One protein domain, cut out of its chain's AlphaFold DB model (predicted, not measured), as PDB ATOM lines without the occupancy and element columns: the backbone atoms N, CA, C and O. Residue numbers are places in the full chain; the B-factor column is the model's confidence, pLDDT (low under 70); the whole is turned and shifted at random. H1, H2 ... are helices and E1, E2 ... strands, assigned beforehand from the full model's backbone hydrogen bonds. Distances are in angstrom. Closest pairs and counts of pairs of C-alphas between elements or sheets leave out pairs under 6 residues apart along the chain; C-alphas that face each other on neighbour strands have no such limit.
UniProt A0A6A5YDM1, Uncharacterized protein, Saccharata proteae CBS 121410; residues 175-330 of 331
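AT A GLANCE: This is residues 175 to 330 of the 331 residues of an uncharacterized protein of Saccharata proteae CBS 121410 (UniProt A0A6A5YDM1). A small parallel sheet, E1, E2 and E3, with H1 over one face and short helices H2 to H7 beyond it, makes a body from which a long helical hairpin, H8 and H9, reaches away. H8 runs past H5, H6 and H7, and H9 folds back along H8 on the side far from the sheet. The printed part has 156 residues, in the order E1 H1 E2 H2 H3 E3 H4 H5 H6 H7 H8 H9; the sheet's order is E1 E2 E3, and the class is mostly helix. The whole is compact, with a radius of gyration of the C-alphas of 16.6 A and spans of 43 by 42 by 24 A.

IN THESE COORDINATES: E1, residues 176 to 180, begins at C-alpha 176 (-67.592, 111.825, 45.700). H1 is residues 183 to 192, 14.4 A long, and E2 residues 202 to 210, 19.9 A. H2, residues 213 to 216, and H3, residues 221 to 225, precede E3, residues 231 to 236, 15.8 A. Short helices follow: H4, residues 238 to 241, H5, 244 to 247, H6, 251 to 255, and H7, 258 to 264. H8, residues 280 to 304, is 37.0 A long and begins at C-alpha 280 (-53.893, 119.284, 73.356). H9, residues 309 to 328, is 28.7 A long and ends at C-alpha 328 (-46.342, 106.881, 78.825).

HOW THE PARTS SIT: E1 and E2 are parallel at 22 degrees, with N 206 and O 178 2.7 A apart, within hydrogen-bond range. E2 and E3 are parallel at 10 degrees, with N 235 and O 207 at 2.7 A. E1, H1, E2 and E2, H2 H3, E3 are strand-helix-strand units, parallel neighbour strands joined through helices, each with a right-handed crossover. H1 is on the sheet at a height of 10.3 A, over E1 and E2, giving two layers, a helix on one face of a sheet. H1 and H3 only just touch, with 3 pairs of C-alphas within 8 A, closest Leu 190 and Asn 222, 5.7 A. H4 only grazes the sheet. H2 touches H7, closest C-alphas Phe 215 and Leu 259, 5.1 A. H6 is close to H7 but not clearly touching, closest C-alphas Thr 255 and Ala 261, 5.8 A. H8, the hub, only just touches H5, with 3 pairs of C-alphas within 8 A, closest Asp 245 and Arg 281, 6.8 A. H8 and H9 form a hairpin, a shallow tilt of 15 degrees, opposite ways, closest C-alphas Leu 299 and Ile 312, 6.4 A. Every O i to N i+4 pair is within range in H1, H6, H7, H8 and H9; H3 has 0 of 1, but 2 of 2 O i to N i+3 pairs, and H2, H4 and H5 are too short for an i+4 pair.

THE WHOLE: The C-alphas farthest apart, Ala 239 and Asn 308, are 47.7 A apart. The printed part has no cut. The link from H7 to H8 is long, and its residues 272 to 273 pair, parallel, with residues 232 to 233 of E3. The mean pLDDT of the printed part is 74.7; residues under 70 include 192 to 202 and 267 to 282.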
ATOM      1  N   THR A 175     -66.823 108.134  43.648       54.75
ATOM      2  CA  THR A 175     -65.650 108.955  44.010       54.75
ATOM      3  C   THR A 175     -65.972 110.343  44.578       54.75
ATOM      4  O   THR A 175     -65.123 111.237  44.595       54.75
ATOM      5  N   LYS A 176     -67.205 110.559  45.061       63.25
ATOM      6  CA  LYS A 176     -67.592 111.825  45.700       63.25
ATOM      7  C   LYS A 176     -67.438 111.802  47.214       63.25
ATOM      8  O   LYS A 176     -67.641 110.790  47.884       63.25
ATOM      9  N   SER A 177     -67.101 112.990  47.708       69.12
ATOM     10  CA  SER A 177     -67.141 113.365  49.114       69.12
ATOM     11  C   SER A 177     -68.497 114.006  49.401       69.12
ATOM     12  O   SER A 177     -68.844 115.030  48.803       69.12
ATOM     13  N   PHE A 178     -69.294 113.375  50.257       73.06
ATOM     14  CA  PHE A 178     -70.616 113.870  50.633       73.06
ATOM     15  C   PHE A 178     -70.522 114.655  51.926       73.06
ATOM     16  O   PHE A 178     -69.958 114.179  52.905       73.06
ATOM     17  N   ASN A 179     -71.084 115.857  51.913       75.88
ATOM     18  CA  ASN A 179     -70.966 116.810  53.003       75.88
ATOM     19  C   ASN A 179     -72.324 116.981  53.680       75.88
ATOM     20  O   ASN A 179     -73.295 117.364  53.030       75.88
ATOM     21  N   PHE A 180     -72.367 116.743  54.983       79.12
ATOM     22  CA  PHE A 180     -73.552 116.843  55.823       79.12
ATOM     23  C   PHE A 180     -73.339 117.895  56.899       79.12
ATOM     24  O   PHE A 180     -72.206 118.185  57.292       79.12
ATOM     25  N   SER A 181     -74.426 118.494  57.369       76.75
ATOM     26  CA  SER A 181     -74.365 119.454  58.469       76.75
ATOM     27  C   SER A 181     -74.320 118.741  59.819       76.75
ATOM     28  O   SER A 181     -73.540 119.149  60.676       76.75
ATOM     29  N   THR A 182     -75.094 117.666  59.981       79.50
ATOM     30  CA  THR A 182     -75.240 116.921  61.245       79.50
ATOM     31  C   THR A 182     -75.086 115.408  61.058       79.50
ATOM     32  O   THR A 182     -75.134 114.910  59.927       79.50
ATOM     33  N   ILE A 183     -74.925 114.660  62.161       83.50
ATOM     34  CA  ILE A 183     -74.949 113.185  62.127       83.50
ATOM     35  C   ILE A 183     -76.325 112.676  61.690       83.50
ATOM     36  O   ILE A 183     -76.406 111.736  60.900       83.50
ATOM     37  N   SER A 184     -77.404 113.328  62.130       81.44
ATOM     38  CA  SER A 184     -78.773 112.978  61.732       81.44
ATOM     39  C   SER A 184     -78.964 113.023  60.211       81.44
ATOM     40  O   SER A 184     -79.572 112.115  59.642       81.44
ATOM     41  N   ASP A 185     -78.422 114.038  59.533       75.75
ATOM     42  CA  ASP A 185     -78.517 114.148  58.070       75.75
ATOM     43  C   ASP A 185     -77.737 113.026  57.372       75.75
ATOM     44  O   ASP A 185     -78.209 112.441  56.392       75.75
ATOM     45  N   ALA A 186     -76.554 112.696  57.899       79.56
ATOM     46  CA  ALA A 186     -75.747 111.589  57.400       79.56
ATOM     47  C   ALA A 186     -76.468 110.243  57.591       79.56
ATOM     48  O   ALA A 186     -76.490 109.427  56.673       79.56
ATOM     49  N   ASN A 187     -77.118 110.024  58.734       81.00
ATOM     50  CA  ASN A 187     -77.919 108.826  58.989       81.00
ATOM     51  C   ASN A 187     -79.109 108.720  58.035       81.00
ATOM     52  O   ASN A 187     -79.287 107.684  57.399       81.00
ATOM     53  N   GLY A 188     -79.864 109.808  57.851       73.19
ATOM     54  CA  GLY A 188     -80.962 109.843  56.885       73.19
ATOM     55  C   GLY A 188     -80.497 109.533  55.459       73.19
ATOM     56  O   GLY A 188     -81.187 108.840  54.711       73.19
ATOM     57  N   PHE A 189     -79.297 109.981  55.085       75.00
ATOM     58  CA  PHE A 189     -78.670 109.592  53.824       75.00
ATOM     59  C   PHE A 189     -78.350 108.096  53.761       75.00
ATOM     60  O   PHE A 189     -78.729 107.447  52.789       75.00
ATOM     61  N   LEU A 190     -77.685 107.549  54.777       75.56
ATOM     62  CA  LEU A 190     -77.280 106.142  54.836       75.56
ATOM     63  C   LEU A 190     -78.475 105.180  54.830       75.56
ATOM     64  O   LEU A 190     -78.401 104.109  54.235       75.56
ATOM     65  N   ASP A 191     -79.590 105.572  55.439       72.75
ATOM     66  CA  ASP A 191     -80.804 104.755  55.472       72.75
ATOM     67  C   ASP A 191     -81.494 104.690  54.105       72.75
ATOM     68  O   ASP A 191     -81.968 103.628  53.686       72.75
ATOM     69  N   VAL A 192     -81.492 105.806  53.368       64.62
ATOM     70  CA  VAL A 192     -82.016 105.879  51.994       64.62
ATOM     71  C   VAL A 192     -81.078 105.184  51.003       64.62
ATOM     72  O   VAL A 192     -81.537 104.513  50.077       64.62
ATOM     73  N   PHE A 193     -79.767 105.315  51.201       60.75
ATOM     74  CA  PHE A 193     -78.727 104.630  50.438       60.75
ATOM     75  C   PHE A 193     -78.334 103.310  51.109       60.75
ATOM     76  O   PHE A 193     -77.177 103.094  51.455       60.75
ATOM     77  N   SER A 194     -79.293 102.398  51.248       54.81
ATOM     78  CA  SER A 194     -79.044 101.022  51.688       54.81
ATOM     79  C   SER A 194     -79.214 100.033  50.520       54.81
ATOM     80  O   SER A 194     -80.025 100.229  49.610       54.81
ATOM     81  N   GLY A 195     -78.413  98.961  50.488       58.38
ATOM     82  CA  GLY A 195     -78.500  97.905  49.462       58.38
ATOM     83  C   GLY A 195     -77.620  98.116  48.218       58.38
ATOM     84  O   GLY A 195     -76.693  98.918  48.233       58.38
ATOM     85  N   HIS A 196     -77.858  97.344  47.140       50.62
ATOM     86  CA  HIS A 196     -76.964  97.214  45.962       50.62
ATOM     87  C   HIS A 196     -76.546  98.538  45.289       50.62
ATOM     88  O   HIS A 196     -75.549  98.569  44.573       50.62
ATOM     89  N   ASN A 197     -77.273  99.625  45.549       50.78
ATOM     90  CA  ASN A 197     -77.014 100.957  45.005       50.78
ATOM     91  C   ASN A 197     -75.994 101.780  45.816       50.78
ATOM     92  O   ASN A 197     -75.526 102.798  45.319       50.78
ATOM     93  N   ALA A 198     -75.665 101.378  47.048       52.03
ATOM     94  CA  ALA A 198     -74.838 102.156  47.976       52.03
ATOM     95  C   ALA A 198     -73.351 101.761  47.975       52.03
ATOM     96  O   ALA A 198     -72.480 102.591  48.238       52.03
ATOM     97  N   TYR A 199     -73.063 100.497  47.652       47.56
ATOM     98  CA  TYR A 199     -71.771  99.845  47.904       47.56
ATOM     99  C   TYR A 199     -70.574 100.420  47.126       47.56
ATOM    100  O   TYR A 199     -69.439 100.266  47.577       47.56
ATOM    101  N   THR A 200     -70.795 101.043  45.964       54.53
ATOM    102  CA  THR A 200     -69.720 101.436  45.028       54.53
ATOM    103  C   THR A 200     -69.505 102.941  44.898       54.53
ATOM    104  O   THR A 200     -68.613 103.359  44.158       54.53
ATOM    105  N   LEU A 201     -70.320 103.764  45.562       57.38
ATOM    106  CA  LEU A 201     -70.449 105.174  45.185       57.38
ATOM    107  C   LEU A 201     -69.773 106.140  46.153       57.38
ATOM    108  O   LEU A 201     -69.214 107.147  45.735       57.38
ATOM    109  N   VAL A 202     -69.788 105.842  47.445       66.75
ATOM    110  CA  VAL A 202     -69.351 106.786  48.477       66.75
ATOM    111  C   VAL A 202     -67.893 106.511  48.825       66.75
ATOM    112  O   VAL A 202     -67.603 105.459  49.384       66.75
ATOM    113  N   GLU A 203     -66.972 107.423  48.500       70.12
ATOM    114  CA  GLU A 203     -65.564 107.315  48.928       70.12
ATOM    115  C   GLU A 203     -65.289 108.095  50.216       70.12
ATOM    116  O   GLU A 203     -64.467 107.669  51.031       70.12
ATOM    117  N   GLU A 204     -65.983 109.214  50.427       75.88
ATOM    118  CA  GLU A 204     -65.831 110.031  51.627       75.88
ATOM    119  C   GLU A 204     -67.181 110.571  52.115       75.88
ATOM    120  O   GLU A 204     -68.015 111.031  51.334       75.88
ATOM    121  N   LEU A 205     -67.377 110.525  53.430       79.94
ATOM    122  CA  LEU A 205     -68.463 111.191  54.143       79.94
ATOM    123  C   LEU A 205     -67.840 112.245  55.056       79.94
ATOM    124  O   LEU A 205     -66.903 111.944  55.792       79.94
ATOM    125  N   VAL A 206     -68.348 113.468  55.018       81.44
ATOM    126  CA  VAL A 206     -67.896 114.591  55.839       81.44
ATOM    127  C   VAL A 206     -69.094 115.160  56.579       81.44
ATOM    128  O   VAL A 206     -70.095 115.508  55.962       81.44
ATOM    129  N   VAL A 207     -68.997 115.281  57.897       84.44
ATOM    130  CA  VAL A 207     -70.010 115.918  58.743       84.44
ATOM    131  C   VAL A 207     -69.405 117.196  59.299       84.44
ATOM    132  O   VAL A 207     -68.482 117.130  60.096       84.44
ATOM    133  N   ASN A 208     -69.880 118.354  58.848       79.06
ATOM    134  CA  ASN A 208     -69.193 119.640  59.013       79.06
ATOM    135  C   ASN A 208     -69.396 120.313  60.379       79.06
ATOM    136  O   ASN A 208     -68.709 121.282  60.690       79.06
ATOM    137  N   SER A 209     -70.379 119.883  61.169       77.62
ATOM    138  CA  SER A 209     -70.716 120.565  62.421       77.62
ATOM    139  C   SER A 209     -71.199 119.594  63.490       77.62
ATOM    140  O   SER A 209     -72.312 119.717  64.002       77.62
ATOM    141  N   VAL A 210     -70.329 118.663  63.883       82.62
ATOM    142  CA  VAL A 210     -70.579 117.810  65.047       82.62
ATOM    143  C   VAL A 210     -70.684 118.687  66.298       82.62
ATOM    144  O   VAL A 210     -69.797 119.491  66.623       82.62
ATOM    145  N   SER A 211     -71.815 118.558  66.975       85.81
ATOM    146  CA  SER A 211     -72.181 119.239  68.207       85.81
ATOM    147  C   SER A 211     -72.096 118.282  69.399       85.81
ATOM    148  O   SER A 211     -71.789 117.103  69.253       85.81
ATOM    149  N   ALA A 212     -72.349 118.787  70.608       83.50
ATOM    150  CA  ALA A 212     -72.354 117.948  71.806       83.50
ATOM    151  C   ALA A 212     -73.477 116.896  71.771       83.50
ATOM    152  O   ALA A 212     -73.261 115.778  72.221       83.50
ATOM    153  N   GLY A 213     -74.642 117.248  71.211       84.50
ATOM    154  CA  GLY A 213     -75.798 116.349  71.146       84.50
ATOM    155  C   GLY A 213     -75.580 115.157  70.216       84.50
ATOM    156  O   GLY A 213     -76.072 114.076  70.498       84.50
ATOM    157  N   ASP A 214     -74.759 115.319  69.176       86.38
ATOM    158  CA  ASP A 214     -74.457 114.238  68.233       86.38
ATOM    159  C   ASP A 214     -73.708 113.061  68.891       86.38
ATOM    160  O   ASP A 214     -73.683 111.965  68.338       86.38
ATOM    161  N   PHE A 215     -73.079 113.250  70.061       86.81
ATOM    162  CA  PHE A 215     -72.405 112.158  70.776       86.81
ATOM    163  C   PHE A 215     -73.370 111.194  71.462       86.81
ATOM    164  O   PHE A 215     -72.972 110.058  71.727       86.81
ATOM    165  N   ASP A 216     -74.605 111.626  71.723       88.12
ATOM    166  CA  ASP A 216     -75.666 110.781  72.272       88.12
ATOM    167  C   ASP A 216     -76.361 109.944  71.179       88.12
ATOM    168  O   ASP A 216     -77.086 109.000  71.497       88.12
ATOM    169  N   ASP A 217     -76.104 110.247  69.902       86.31
ATOM    170  CA  ASP A 217     -76.647 109.533  68.748       86.31
ATOM    171  C   ASP A 217     -75.739 108.381  68.292       86.31
ATOM    172  O   ASP A 217     -74.523 108.379  68.491       86.31
ATOM    173  N   GLU A 218     -76.323 107.393  67.613       86.75
ATOM    174  CA  GLU A 218     -75.574 106.339  66.928       86.75
ATOM    175  C   GLU A 218     -75.476 106.630  65.428       86.75
ATOM    176  O   GLU A 218     -76.422 107.105  64.800       86.75
ATOM    177  N   ILE A 219     -74.335 106.303  64.822       84.81
ATOM    178  CA  ILE A 219     -74.219 106.304  63.362       84.81
ATOM    179  C   ILE A 219     -74.959 105.082  62.791       84.81
ATOM    180  O   ILE A 219     -74.821 103.974  63.315       84.81
ATOM    181  N   SER A 220     -75.715 105.274  61.709       84.00
ATOM    182  CA  SER A 220     -76.571 104.249  61.099       84.00
ATOM    183  C   SER A 220     -75.786 102.986  60.750       84.00
ATOM    184  O   SER A 220     -74.722 103.046  60.122       84.00
ATOM    185  N   ASP A 221     -76.313 101.815  61.108       80.38
ATOM    186  CA  ASP A 221     -75.739 100.501  60.776       80.38
ATOM    187  C   ASP A 221     -75.479 100.339  59.271       80.38
ATOM    188  O   ASP A 221     -74.492  99.715  58.867       80.38
ATOM    189  N   ASN A 222     -76.273 101.016  58.432       77.69
ATOM    190  CA  ASN A 222     -76.133 100.995  56.978       77.69
ATOM    191  C   ASN A 222     -74.798 101.560  56.482       77.69
ATOM    192  O   ASN A 222     -74.366 101.203  55.390       77.69
ATOM    193  N   LEU A 223     -74.069 102.345  57.278       78.69
ATOM    194  CA  LEU A 223     -72.719 102.779  56.907       78.69
ATOM    195  C   LEU A 223     -71.748 101.595  56.690       78.69
ATOM    196  O   LEU A 223     -70.826 101.719  55.894       78.69
ATOM    197  N   GLY A 224     -71.982 100.421  57.297       71.19
ATOM    198  CA  GLY A 224     -71.186  99.210  57.041       71.19
ATOM    199  C   GLY A 224     -71.479  98.571  55.679       71.19
ATOM    200  O   GLY A 224     -70.747  97.700  55.221       71.19
ATOM    201  N   THR A 225     -72.544  99.018  55.009       71.38
ATOM    202  CA  THR A 225     -72.852  98.648  53.626       71.38
ATOM    203  C   THR A 225     -72.133  99.550  52.616       71.38
ATOM    204  O   THR A 225     -72.157  99.290  51.421       71.38
ATOM    205  N   CYS A 226     -71.419 100.590  53.046       72.19
ATOM    206  CA  CYS A 226     -70.649 101.443  52.143       72.19
ATOM    207  C   CYS A 226     -69.243 100.871  51.903       72.19
ATOM    208  O   CYS A 226     -68.254 101.435  52.352       72.19
ATOM    209  N   THR A 227     -69.122  99.763  51.166       67.81
ATOM    210  CA  THR A 227     -67.822  99.081  50.955       67.81
ATOM    211  C   THR A 227     -66.757  99.919  50.238       67.81
ATOM    212  O   THR A 227     -65.572  99.610  50.329       67.81
ATOM    213  N   SER A 228     -67.155 100.963  49.505       67.19
ATOM    214  CA  SER A 228     -66.240 101.914  48.863       67.19
ATOM    215  C   SER A 228     -65.756 103.029  49.791       67.19
ATOM    216  O   SER A 228     -64.868 103.789  49.396       67.19
ATOM    217  N   LEU A 229     -66.334 103.159  50.989       74.06
ATOM    218  CA  LEU A 229     -66.033 104.252  51.898       74.06
ATOM    219  C   LEU A 229     -64.597 104.134  52.399       74.06
ATOM    220  O   LEU A 229     -64.221 103.177  53.068       74.06
ATOM    221  N   ARG A 230     -63.790 105.145  52.088       71.00
ATOM    222  CA  ARG A 230     -62.396 105.231  52.533       71.00
ATOM    223  C   ARG A 230     -62.256 106.095  53.776       71.00
ATOM    224  O   ARG A 230     -61.390 105.833  54.609       71.00
ATOM    225  N   THR A 231     -63.089 107.126  53.887       74.12
ATOM    226  CA  THR A 231     -62.923 108.184  54.887       74.12
ATOM    227  C   THR A 231     -64.269 108.632  55.447       74.12
ATOM    228  O   THR A 231     -65.178 108.956  54.687       74.12
ATOM    229  N   LEU A 232     -64.373 108.723  56.776       79.81
ATOM    230  CA  LEU A 232     -65.469 109.404  57.473       79.81
ATOM    231  C   LEU A 232     -64.894 110.546  58.315       79.81
ATOM    232  O   LEU A 232     -64.315 110.336  59.380       79.81
ATOM    233  N   ARG A 233     -65.057 111.774  57.842       79.88
ATOM    234  CA  ARG A 233     -64.587 112.973  58.525       79.88
ATOM    235  C   ARG A 233     -65.699 113.569  59.375       79.88
ATOM    236  O   ARG A 233     -66.806 113.781  58.895       79.88
ATOM    237  N   LEU A 234     -65.383 113.864  60.628       83.12
ATOM    238  CA  LEU A 234     -66.309 114.439  61.596       83.12
ATOM    239  C   LEU A 234     -65.753 115.787  62.053       83.12
ATOM    240  O   LEU A 234     -64.952 115.853  62.974       83.12
ATOM    241  N   GLU A 235     -66.114 116.875  61.394       80.69
ATOM    242  CA  GLU A 235     -65.630 118.205  61.754       80.69
ATOM    243  C   GLU A 235     -66.396 118.721  62.973       80.69
ATOM    244  O   GLU A 235     -67.628 118.747  63.003       80.69
ATOM    245  N   MET A 236     -65.661 119.106  64.013       78.25
ATOM    246  CA  MET A 236     -66.278 119.633  65.224       78.25
ATOM    247  C   MET A 236     -66.659 121.091  65.030       78.25
ATOM    248  O   MET A 236     -65.882 121.886  64.501       78.25
ATOM    249  N   SER A 237     -67.819 121.466  65.562       79.88
ATOM    250  CA  SER A 237     -68.152 122.880  65.728       79.88
ATOM    251  C   SER A 237     -67.153 123.579  66.667       79.88
ATOM    252  O   SER A 237     -66.674 122.987  67.637       79.88
ATOM    253  N   GLU A 238     -66.871 124.865  66.430       77.31
ATOM    254  CA  GLU A 238     -65.983 125.669  67.293       77.31
ATOM    255  C   GLU A 238     -66.449 125.651  68.760       77.31
ATOM    256  O   GLU A 238     -65.666 125.431  69.681       77.31
ATOM    257  N   ALA A 239     -67.763 125.757  68.974       80.88
ATOM    258  CA  ALA A 239     -68.374 125.746  70.301       80.88
ATOM    259  C   ALA A 239     -68.191 124.418  71.063       80.88
ATOM    260  O   ALA A 239     -68.258 124.400  72.300       80.88
ATOM    261  N   LEU A 240     -68.028 123.312  70.332       81.62
ATOM    262  CA  LEU A 240     -67.692 122.004  70.878       81.62
ATOM    263  C   LEU A 240     -66.192 121.916  71.163       81.62
ATOM    264  O   LEU A 240     -65.817 121.429  72.225       81.62
ATOM    265  N   ALA A 241     -65.348 122.414  70.255       77.94
ATOM    266  CA  ALA A 241     -63.895 122.429  70.420       77.94
ATOM    267  C   ALA A 241     -63.468 123.143  71.712       77.94
ATOM    268  O   ALA A 241     -62.685 122.587  72.481       77.94
ATOM    269  N   ASP A 242     -64.070 124.296  72.013       78.56
ATOM    270  CA  ASP A 242     -63.765 125.083  73.216       78.56
ATOM    271  C   ASP A 242     -64.124 124.374  74.530       78.56
ATOM    272  O   ASP A 242     -63.544 124.645  75.582       78.56
ATOM    273  N   ARG A 243     -65.104 123.466  74.497       82.25
ATOM    274  CA  ARG A 243     -65.633 122.781  75.690       82.25
ATOM    275  C   ARG A 243     -65.319 121.295  75.722       82.25
ATOM    276  O   ARG A 243     -65.719 120.616  76.666       82.25
ATOM    277  N   PHE A 244     -64.583 120.795  74.734       80.44
ATOM    278  CA  PHE A 244     -64.351 119.372  74.537       80.44
ATOM    279  C   PHE A 244     -63.725 118.715  75.775       80.44
ATOM    280  O   PHE A 244     -64.211 117.695  76.261       80.44
ATOM    281  N   ASP A 245     -62.704 119.355  76.347       78.25
ATOM    282  CA  ASP A 245     -61.990 118.859  77.530       78.25
ATOM    283  C   ASP A 245     -62.840 118.883  78.808       78.25
ATOM    284  O   ASP A 245     -62.585 118.114  79.737       78.25
ATOM    285  N   HIS A 246     -63.844 119.762  78.865       82.56
ATOM    286  CA  HIS A 246     -64.796 119.837  79.973       82.56
ATOM    287  C   HIS A 246     -65.911 118.803  79.838       82.56
ATOM    288  O   HIS A 246     -66.357 118.248  80.838       82.56
ATOM    289  N   MET A 247     -66.347 118.545  78.607       83.19
ATOM    290  CA  MET A 247     -67.387 117.572  78.301       83.19
ATOM    291  C   MET A 247     -66.877 116.136  78.482       83.19
ATOM    292  O   MET A 247     -67.561 115.311  79.081       83.19
ATOM    293  N   PHE A 248     -65.642 115.852  78.057       84.50
ATOM    294  CA  PHE A 248     -65.025 114.534  78.194       84.50
ATOM    295  C   PHE A 248     -63.869 114.546  79.193       84.50
ATOM    296  O   PHE A 248     -62.688 114.602  78.838       84.50
ATOM    297  N   ALA A 249     -64.229 114.412  80.472       80.06
ATOM    298  CA  ALA A 249     -63.283 114.397  81.587       80.06
ATOM    299  C   ALA A 249     -62.245 113.259  81.513       80.06
ATOM    300  O   ALA A 249     -61.194 113.338  82.151       80.06
ATOM    301  N   SER A 250     -62.521 112.195  80.753       82.00
ATOM    302  CA  SER A 250     -61.591 111.088  80.537       82.00
ATOM    303  C   SER A 250     -61.748 110.477  79.147       82.00
ATOM    304  O   SER A 250     -62.807 110.578  78.529       82.00
ATOM    305  N   TRP A 251     -60.710 109.762  78.703       79.00
ATOM    306  CA  TRP A 251     -60.746 108.960  77.477       79.00
ATOM    307  C   TRP A 251     -61.924 107.986  77.457       79.00
ATOM    308  O   TRP A 251     -62.603 107.866  76.448       79.00
ATOM    309  N   ARG A 252     -62.195 107.337  78.594       81.88
ATOM    310  CA  ARG A 252     -63.286 106.374  78.716       81.88
ATOM    311  C   ARG A 252     -64.653 107.034  78.544       81.88
ATOM    312  O   ARG A 252     -65.480 106.525  77.808       81.88
ATOM    313  N   ALA A 253     -64.850 108.206  79.150       84.31
ATOM    314  CA  ALA A 253     -66.084 108.972  78.979       84.31
ATOM    315  C   ALA A 253     -66.331 109.366  77.513       84.31
ATOM    316  O   ALA A 253     -67.475 109.439  77.092       84.31
ATOM    317  N   TYR A 254     -65.266 109.591  76.739       84.12
ATOM    318  CA  TYR A 254     -65.362 109.855  75.306       84.12
ATOM    319  C   TYR A 254     -65.670 108.590  74.489       84.12
ATOM    320  O   TYR A 254     -66.566 108.607  73.651       84.12
ATOM    321  N   THR A 255     -64.966 107.482  74.736       83.81
ATOM    322  CA  THR A 255     -65.176 106.230  73.985       83.81
ATOM    323  C   THR A 255     -66.499 105.545  74.291       83.81
ATOM    324  O   THR A 255     -67.006 104.823  73.440       83.81
ATOM    325  N   ASP A 256     -67.043 105.766  75.488       85.81
ATOM    326  CA  ASP A 256     -68.318 105.193  75.923       85.81
ATOM    327  C   ASP A 256     -69.526 105.965  75.347       85.81
ATOM    328  O   ASP A 256     -70.663 105.537  75.536       85.81
ATOM    329  N   THR A 257     -69.306 107.078  74.631       89.00
ATOM    330  CA  THR A 257     -70.392 107.771  73.916       89.00
ATOM    331  C   THR A 257     -70.966 106.886  72.803       89.00
ATOM    332  O   THR A 257     -70.186 106.242  72.091       89.00
ATOM    333  N   PRO A 258     -72.300 106.854  72.611       89.94
ATOM    334  CA  PRO A 258     -72.952 106.079  71.551       89.94
ATOM    335  C   PRO A 258     -72.316 106.244  70.166       89.94
ATOM    336  O   PRO A 258     -71.999 105.245  69.507       89.94
ATOM    337  N   LEU A 259     -72.022 107.484  69.762       87.38
ATOM    338  CA  LEU A 259     -71.422 107.778  68.461       87.38
ATOM    339  C   LEU A 259     -70.056 107.105  68.302       87.38
ATOM    340  O   LEU A 259     -69.808 106.392  67.324       87.38
ATOM    341  N   ILE A 260     -69.159 107.304  69.272       85.75
ATOM    342  CA  ILE A 260     -67.792 106.776  69.206       85.75
ATOM    343  C   ILE A 260     -67.787 105.258  69.372       85.75
ATOM    344  O   ILE A 260     -67.084 104.573  68.631       85.75
ATOM    345  N   ALA A 261     -68.601 104.718  70.276       83.81
ATOM    346  CA  ALA A 261     -68.744 103.281  70.467       83.81
ATOM    347  C   ALA A 261     -69.247 102.585  69.192       83.81
ATOM    348  O   ALA A 261     -68.724 101.533  68.822       83.81
ATOM    349  N   SER A 262     -70.222 103.173  68.490       83.19
ATOM    350  CA  SER A 262     -70.724 102.652  67.211       83.19
ATOM    351  C   SER A 262     -69.663 102.713  66.104       83.19
ATOM    352  O   SER A 262     -69.484 101.752  65.355       83.19
ATOM    353  N   LEU A 263     -68.885 103.797  66.038       80.81
ATOM    354  CA  LEU A 263     -67.802 103.949  65.063       80.81
ATOM    355  C   LEU A 263     -66.625 102.999  65.323       80.81
ATOM    356  O   LEU A 263     -66.056 102.460  64.379       80.81
ATOM    357  N   LEU A 264     -66.297 102.729  66.589       77.75
ATOM    358  CA  LEU A 264     -65.240 101.790  66.983       77.75
ATOM    359  C   LEU A 264     -65.562 100.326  66.655       77.75
ATOM    360  O   LEU A 264     -64.644  99.512  66.568       77.75
ATOM    361  N   LYS A 265     -66.837  99.978  66.434       75.88
ATOM    362  CA  LYS A 265     -67.224  98.655  65.914       75.88
ATOM    363  C   LYS A 265     -66.812  98.461  64.449       75.88
ATOM    364  O   LYS A 265     -66.869  97.337  63.954       75.88
ATOM    365  N   ARG A 266     -66.443  99.534  63.739       72.25
ATOM    366  CA  ARG A 266     -66.227  99.523  62.288       72.25
ATOM    367  C   ARG A 266     -64.746  99.541  61.967       72.25
ATOM    368  O   ARG A 266     -64.004 100.448  62.327       72.25
ATOM    369  N   GLU A 267     -64.328  98.490  61.287       59.94
ATOM    370  CA  GLU A 267     -62.918  98.173  61.070       59.94
ATOM    371  C   GLU A 267     -62.371  98.736  59.747       59.94
ATOM    372  O   GLU A 267     -61.162  98.764  59.524       59.94
ATOM    373  N   ASP A 268     -63.265  99.170  58.861       56.75
ATOM    374  CA  ASP A 268     -63.017  99.724  57.529       56.75
ATOM    375  C   ASP A 268     -62.892 101.255  57.520       56.75
ATOM    376  O   ASP A 268     -62.382 101.831  56.556       56.75
ATOM    377  N   LEU A 269     -63.263 101.925  58.614       58.88
ATOM    378  CA  LEU A 269     -63.108 103.368  58.769       58.88
ATOM    379  C   LEU A 269     -61.638 103.738  58.999       58.88
ATOM    380  O   LEU A 269     -61.198 103.993  60.117       58.88
ATOM    381  N   ALA A 270     -60.868 103.812  57.914       46.88
ATOM    382  CA  ALA A 270     -59.440 104.126  57.951       46.88
ATOM    383  C   ALA A 270     -59.124 105.513  58.552       46.88
ATOM    384  O   ALA A 270     -57.987 105.763  58.957       46.88
ATOM    385  N   PHE A 271     -60.114 106.409  58.646       52.91
ATOM    386  CA  PHE A 271     -59.924 107.777  59.114       52.91
ATOM    387  C   PHE A 271     -61.150 108.311  59.855       52.91
ATOM    388  O   PHE A 271     -61.935 109.041  59.270       52.91
ATOM    389  N   LEU A 272     -61.271 108.026  61.154       57.84
ATOM    390  CA  LEU A 272     -61.937 108.944  62.087       57.84
ATOM    391  C   LEU A 272     -61.058 110.196  62.208       57.84
ATOM    392  O   LEU A 272     -60.087 110.248  62.972       57.84
ATOM    393  N   CYS A 273     -61.343 111.195  61.381       53.78
ATOM    394  CA  CYS A 273     -60.647 112.471  61.418       53.78
ATOM    395  C   CYS A 273     -61.597 113.546  61.922       53.78
ATOM    396  O   CYS A 273     -62.464 113.996  61.180       53.78
ATOM    397  N   PHE A 274     -61.388 113.966  63.170       60.44
ATOM    398  CA  PHE A 274     -61.898 115.244  63.629       60.44
ATOM    399  C   PHE A 274     -60.955 116.346  63.149       60.44
ATOM    400  O   PHE A 274     -59.752 116.300  63.414       60.44
ATOM    401  N   THR A 275     -61.475 117.281  62.362       53.88
ATOM    402  CA  THR A 275     -60.760 118.460  61.848       53.88
ATOM    403  C   THR A 275     -61.260 119.713  62.581       53.88
ATOM    404  O   THR A 275     -62.370 119.706  63.110       53.88
ATOM    405  N   ASN A 276     -60.409 120.751  62.659       52.56
ATOM    406  CA  ASN A 276     -60.537 122.009  63.437       52.56
ATOM    407  C   ASN A 276     -60.165 121.957  64.937       52.56
ATOM    408  O   ASN A 276     -61.022 122.001  65.817       52.56
ATOM    409  N   TRP A 277     -58.872 121.783  65.247       58.22
ATOM    410  CA  TRP A 277     -58.404 121.519  66.616       58.22
ATOM    411  C   TRP A 277     -57.300 122.480  67.076       58.22
ATOM    412  O   TRP A 277     -56.290 122.655  66.397       58.22
ATOM    413  N   SER A 278     -57.475 123.039  68.279       52.66
ATOM    414  CA  SER A 278     -56.473 123.814  69.030       52.66
ATOM    415  C   SER A 278     -56.142 123.211  70.411       52.66
ATOM    416  O   SER A 278     -55.149 123.603  71.026       52.66
ATOM    417  N   ALA A 279     -56.917 122.230  70.900       59.41
ATOM    418  CA  ALA A 279     -56.753 121.639  72.232       59.41
ATOM    419  C   ALA A 279     -55.814 120.412  72.244       59.41
ATOM    420  O   ALA A 279     -55.856 119.530  71.386       59.41
ATOM    421  N   ARG A 280     -54.933 120.331  73.251       65.12
ATOM    422  CA  ARG A 280     -53.893 119.284  73.356       65.12
ATOM    423  C   ARG A 280     -54.456 117.899  73.713       65.12
ATOM    424  O   ARG A 280     -53.932 116.897  73.232       65.12
ATOM    425  N   ARG A 281     -55.497 117.825  74.554       66.75
ATOM    426  CA  ARG A 281     -56.109 116.553  74.994       66.75
ATOM    427  C   ARG A 281     -56.926 115.894  73.901       66.75
ATOM    428  O   ARG A 281     -56.792 114.688  73.708       66.75
ATOM    429  N   SER A 282     -57.697 116.688  73.161       68.12
ATOM    430  CA  SER A 282     -58.419 116.198  72.000       68.12
ATOM    431  C   SER A 282     -57.429 115.492  71.066       68.12
ATOM    432  O   SER A 282     -57.620 114.309  70.783       68.12
ATOM    433  N   MET A 283     -56.311 116.131  70.675       70.75
ATOM    434  CA  MET A 283     -55.288 115.531  69.787       70.75
ATOM    435  C   MET A 283     -54.815 114.148  70.261       70.75
ATOM    436  O   MET A 283     -54.608 113.249  69.442       70.75
ATOM    437  N   GLY A 284     -54.682 113.955  71.577       74.19
ATOM    438  CA  GLY A 284     -54.365 112.657  72.176       74.19
ATOM    439  C   GLY A 284     -55.473 111.615  71.980       74.19
ATOM    440  O   GLY A 284     -55.187 110.469  71.642       74.19
ATOM    441  N   TYR A 285     -56.737 112.008  72.120       76.31
ATOM    442  CA  TYR A 285     -57.890 111.144  71.865       76.31
ATOM    443  C   TYR A 285     -57.979 110.693  70.402       76.31
ATOM    444  O   TYR A 285     -58.169 109.507  70.139       76.31
ATOM    445  N   GLN A 286     -57.751 111.589  69.437       75.75
ATOM    446  CA  GLN A 286     -57.754 111.208  68.019       75.75
ATOM    447  C   GLN A 286     -56.634 110.213  67.682       75.75
ATOM    448  O   GLN A 286     -56.864 109.267  66.927       75.75
ATOM    449  N   ARG A 287     -55.423 110.399  68.227       76.25
ATOM    450  CA  ARG A 287     -54.329 109.430  68.037       76.25
ATOM    451  C   ARG A 287     -54.708 108.058  68.581       76.25
ATOM    452  O   ARG A 287     -54.600 107.075  67.858       76.25
ATOM    453  N   ARG A 288     -55.249 108.009  69.802       78.06
ATOM    454  CA  ARG A 288     -55.693 106.757  70.429       78.06
ATOM    455  C   ARG A 288     -56.787 106.056  69.625       78.06
ATOM    456  O   ARG A 288     -56.729 104.838  69.489       78.06
ATOM    457  N   LEU A 289     -57.738 106.796  69.042       77.38
ATOM    458  CA  LEU A 289     -58.737 106.218  68.130       77.38
ATOM    459  C   LEU A 289     -58.063 105.564  66.917       77.38
ATOM    460  O   LEU A 289     -58.371 104.422  66.582       77.38
ATOM    461  N   LYS A 290     -57.118 106.264  66.278       76.56
ATOM    462  CA  LYS A 290     -56.382 105.735  65.118       76.56
ATOM    463  C   LYS A 290     -55.606 104.465  65.466       76.56
ATOM    464  O   LYS A 290     -55.626 103.515  64.686       76.56
ATOM    465  N   ASP A 291     -54.974 104.427  66.635       78.25
ATOM    466  CA  ASP A 291     -54.245 103.246  67.101       78.25
ATOM    467  C   ASP A 291     -55.181 102.062  67.371       78.25
ATOM    468  O   ASP A 291     -54.869 100.941  66.974       78.25
ATOM    469  N   MET A 292     -56.360 102.300  67.959       77.06
ATOM    470  CA  MET A 292     -57.371 101.257  68.181       77.06
ATOM    471  C   MET A 292     -57.901 100.669  66.871       77.06
ATOM    472  O   MET A 292     -57.949  99.447  66.725       77.06
ATOM    473  N   VAL A 293     -58.245 101.517  65.898       76.00
ATOM    474  CA  VAL A 293     -58.699 101.065  64.572       76.00
ATOM    475  C   VAL A 293     -57.594 100.268  63.873       76.00
ATOM    476  O   VAL A 293     -57.834  99.187  63.335       76.00
ATOM    477  N   LYS A 294     -56.346 100.750  63.940       77.69
ATOM    478  CA  LYS A 294     -55.187 100.041  63.389       77.69
ATOM    479  C   LYS A 294     -54.976  98.684  64.066       77.69
ATOM    480  O   LYS A 294     -54.749  97.699  63.368       77.69
ATOM    481  N   LYS A 295     -55.074  98.613  65.398       80.50
ATOM    482  CA  LYS A 295     -54.982  97.362  66.169       80.50
ATOM    483  C   LYS A 295     -56.044  96.361  65.709       80.50
ATOM    484  O   LYS A 295     -55.697  95.219  65.410       80.50
ATOM    485  N   ALA A 296     -57.303  96.792  65.607       76.25
ATOM    486  CA  ALA A 296     -58.415  95.947  65.169       76.25
ATOM    487  C   ALA A 296     -58.168  95.364  63.767       76.25
ATOM    488  O   ALA A 296     -58.277  94.152  63.572       76.25
ATOM    489  N   LYS A 297     -57.717  96.203  62.825       76.88
ATOM    490  CA  LYS A 297     -57.375  95.772  61.465       76.88
ATOM    491  C   LYS A 297     -56.301  94.681  61.443       76.88
ATOM    492  O   LYS A 297     -56.486  93.653  60.794       76.88
ATOM    493  N   ILE A 298     -55.196  94.873  62.171       81.56
ATOM    494  CA  ILE A 298     -54.094  93.897  62.212       81.56
ATOM    495  C   ILE A 298     -54.580  92.558  62.800       81.56
ATOM    496  O   ILE A 298     -54.252  91.496  62.269       81.56
ATOM    497  N   LEU A 299     -55.386  92.587  63.868       79.88
ATOM    498  CA  LEU A 299     -55.926  91.372  64.489       79.88
ATOM    499  C   LEU A 299     -56.840  90.586  63.540       79.88
ATOM    500  O   LEU A 299     -56.764  89.357  63.491       79.88
ATOM    501  N   ARG A 300     -57.661  91.270  62.736       74.44
ATOM    502  CA  ARG A 300     -58.479  90.615  61.707       74.44
ATOM    503  C   ARG A 300     -57.623  90.035  60.583       74.44
ATOM    504  O   ARG A 300     -57.884  88.917  60.154       74.44
ATOM    505  N   GLU A 301     -56.596  90.743  60.114       81.44
ATOM    506  CA  GLU A 301     -55.669  90.221  59.096       81.44
ATOM    507  C   GLU A 301     -54.907  88.981  59.594       81.44
ATOM    508  O   GLU A 301     -54.636  88.059  58.823       81.44
ATOM    509  N   ALA A 302     -54.573  88.919  60.883       82.56
ATOM    510  CA  ALA A 302     -54.056  87.713  61.530       82.56
ATOM    511  C   ALA A 302     -55.089  86.573  61.534       82.56
ATOM    512  O   ALA A 302     -54.787  85.466  61.083       82.56
ATOM    513  N   ALA A 303     -56.329  86.852  61.943       80.25
ATOM    514  CA  ALA A 303     -57.411  85.869  61.930       80.25
ATOM    515  C   ALA A 303     -57.714  85.336  60.515       80.25
ATOM    516  O   ALA A 303     -57.862  84.132  60.321       80.25
ATOM    517  N   ALA A 304     -57.738  86.212  59.507       81.06
ATOM    518  CA  ALA A 304     -57.972  85.855  58.107       81.06
ATOM    519  C   ALA A 304     -56.841  85.000  57.511       81.06
ATOM    520  O   ALA A 304     -57.087  84.181  56.629       81.06
ATOM    521  N   ARG A 305     -55.608  85.146  58.016       87.69
ATOM    522  CA  ARG A 305     -54.465  84.282  57.672       87.69
ATOM    523  C   ARG A 305     -54.497  82.923  58.385       87.69
ATOM    524  O   ARG A 305     -53.601  82.112  58.170       87.69
ATOM    525  N   GLY A 306     -55.519  82.664  59.203       83.25
ATOM    526  CA  GLY A 306     -55.675  81.416  59.942       83.25
ATOM    527  C   GLY A 306     -54.765  81.315  61.163       83.25
ATOM    528  O   GLY A 306     -54.460  80.201  61.590       83.25
ATOM    529  N   GLU A 307     -54.310  82.444  61.723       84.75
ATOM    530  CA  GLU A 307     -53.595  82.414  62.998       84.75
ATOM    531  C   GLU A 307     -54.480  81.780  64.081       84.75
ATOM    532  O   GLU A 307     -55.679  82.037  64.198       84.75
ATOM    533  N   ASN A 308     -53.873  80.906  64.877       86.00
ATOM    534  CA  ASN A 308     -54.536  80.249  65.989       86.00
ATOM    535  C   ASN A 308     -54.841  81.250  67.115       86.00
ATOM    536  O   ASN A 308     -54.203  82.294  67.252       86.00
ATOM    537  N   TYR A 309     -55.812  80.903  67.964       81.50
ATOM    538  CA  TYR A 309     -56.288  81.760  69.056       81.50
ATOM    539  C   TYR A 309     -55.162  82.316  69.944       81.50
ATOM    540  O   TYR A 309     -55.186  83.480  70.347       81.50
ATOM    541  N   GLU A 310     -54.152  81.493  70.235       82.50
ATOM    542  CA  GLU A 310     -52.998  81.898  71.038       82.50
ATOM    543  C   GLU A 310     -52.093  82.904  70.318       82.50
ATOM    544  O   GLU A 310     -51.591  83.821  70.969       82.50
ATOM    545  N   GLY A 311     -51.937  82.779  68.994       78.94
ATOM    546  CA  GLY A 311     -51.208  83.729  68.150       78.94
ATOM    547  C   GLY A 311     -51.880  85.098  68.130       78.94
ATOM    548  O   GLY A 311     -51.242  86.100  68.454       78.94
ATOM    549  N   ILE A 312     -53.199  85.128  67.915       81.75
ATOM    550  CA  ILE A 312     -53.995  86.364  67.957       81.75
ATOM    551  C   ILE A 312     -53.909  87.019  69.346       81.75
ATOM    552  O   ILE A 312     -53.642  88.215  69.446       81.75
ATOM    553  N   ARG A 313     -54.040  86.249  70.438       82.81
ATOM    554  CA  ARG A 313     -53.892  86.773  71.813       82.81
ATOM    555  C   ARG A 313     -52.483  87.272  72.135       82.81
ATOM    556  O   ARG A 313     -52.318  88.119  73.015       82.81
ATOM    557  N   ALA A 314     -51.446  86.674  71.558       83.75
ATOM    558  CA  ALA A 314     -50.071  87.130  71.747       83.75
ATOM    559  C   ALA A 314     -49.839  88.451  71.002       83.75
ATOM    560  O   ALA A 314     -49.270  89.382  71.571       83.75
ATOM    561  N   LEU A 315     -50.356  88.548  69.776       84.50
ATOM    562  CA  LEU A 315     -50.335  89.760  68.968       84.50
ATOM    563  C   LEU A 315     -51.088  90.909  69.650       84.50
ATOM    564  O   LEU A 315     -50.565  92.015  69.758       84.50
ATOM    565  N   GLU A 316     -52.283  90.630  70.173       84.81
ATOM    566  CA  GLU A 316     -53.109  91.590  70.903       84.81
ATOM    567  C   GLU A 316     -52.356  92.189  72.097       84.81
ATOM    568  O   GLU A 316     -52.254  93.410  72.206       84.81
ATOM    569  N   ARG A 317     -51.743  91.335  72.929       86.75
ATOM    570  CA  ARG A 317     -50.932  91.762  74.080       86.75
ATOM    571  C   ARG A 317     -49.717  92.596  73.674       86.75
ATOM    572  O   ARG A 317     -49.383  93.554  74.367       86.75
ATOM    573  N   GLY A 318     -49.060  92.245  72.568       83.50
ATOM    574  CA  GLY A 318     -47.938  93.017  72.029       83.50
ATOM    575  C   GLY A 318     -48.360  94.410  71.553       83.50
ATOM    576  O   GLY A 318     -47.672  95.392  71.830       83.50
ATOM    577  N   LEU A 319     -49.515  94.506  70.890       84.06
ATOM    578  CA  LEU A 319     -50.087  95.776  70.441       84.06
ATOM    579  C   LEU A 319     -50.546  96.643  71.624       84.06
ATOM    580  O   LEU A 319     -50.283  97.844  71.623       84.06
ATOM    581  N   ASP A 320     -51.145  96.048  72.659       82.56
ATOM    582  CA  ASP A 320     -51.533  96.763  73.884       82.56
ATOM    583  C   ASP A 320     -50.328  97.330  74.635       82.56
ATOM    584  O   ASP A 320     -50.346  98.486  75.056       82.56
ATOM    585  N   ALA A 321     -49.250  96.552  74.755       80.38
ATOM    586  CA  ALA A 321     -48.010  97.021  75.363       80.38
ATOM    587  C   ALA A 321     -47.380  98.178  74.564       80.38
ATOM    588  O   ALA A 321     -46.896  99.139  75.158       80.38
ATOM    589  N   ALA A 322     -47.424  98.125  73.227       76.75
ATOM    590  CA  ALA A 322     -46.927  99.198  72.367       76.75
ATOM    591  C   ALA A 322     -47.761 100.486  72.493       76.75
ATOM    592  O   ALA A 322     -47.197 101.579  72.559       76.75
ATOM    593  N   MET A 323     -49.088 100.365  72.577       76.31
ATOM    594  CA  MET A 323     -49.983 101.504  72.804       76.31
ATOM    595  C   MET A 323     -49.782 102.133  74.190       76.31
ATOM    596  O   MET A 323     -49.774 103.358  74.309       76.31
ATOM    597  N   LEU A 324     -49.590 101.318  75.233       71.62
ATOM    598  CA  LEU A 324     -49.303 101.794  76.590       71.62
ATOM    599  C   LEU A 324     -47.944 102.503  76.672       71.62
ATOM    600  O   LEU A 324     -47.870 103.602  77.211       71.62
ATOM    601  N   ALA A 325     -46.898 101.937  76.064       68.88
ATOM    602  CA  ALA A 325     -45.574 102.558  76.019       68.88
ATOM    603  C   ALA A 325     -45.577 103.899  75.259       68.88
ATOM    604  O   ALA A 325     -44.909 104.848  75.668       68.88
ATOM    605  N   GLY A 326     -46.362 104.007  74.179       59.94
ATOM    606  CA  GLY A 326     -46.577 105.272  73.470       59.94
ATOM    607  C   GLY A 326     -47.334 106.308  74.307       59.94
ATOM    608  O   GLY A 326     -47.027 107.493  74.240       59.94
ATOM    609  N   ALA A 327     -48.281 105.871  75.142       57.41
ATOM    610  CA  ALA A 327     -49.030 106.756  76.033       57.41
ATOM    611  C   ALA A 327     -48.195 107.278  77.218       57.41
ATOM    612  O   ALA A 327     -48.430 108.400  77.663       57.41
ATOM    613  N   GLU A 328     -47.237 106.494  77.721       55.38
ATOM    614  CA  GLU A 328     -46.342 106.881  78.825       55.38
ATOM    615  C   GLU A 328     -45.195 107.801  78.380       55.38
ATOM    616  O   GLU A 328     -44.764 108.649  79.154       55.38
ATOM    617  N   ALA A 329     -44.727 107.692  77.134       50.59
ATOM    618  CA  ALA A 329     -43.683 108.564  76.587       50.59
ATOM    619  C   ALA A 329     -44.162 110.001  76.276       50.59
ATOM    620  O   ALA A 329     -43.340 110.884  76.029       50.59
ATOM    621  N   GLU A 330     -45.479 110.234  76.253       45.09
ATOM    622  CA  GLU A 330     -46.102 111.508  75.860       45.09
ATOM    623  C   GLU A 330     -46.746 112.291  77.025       45.09
ATOM    624  O   GLU A 330     -47.243 113.405  76.803       45.09
TER     625      GLU A 330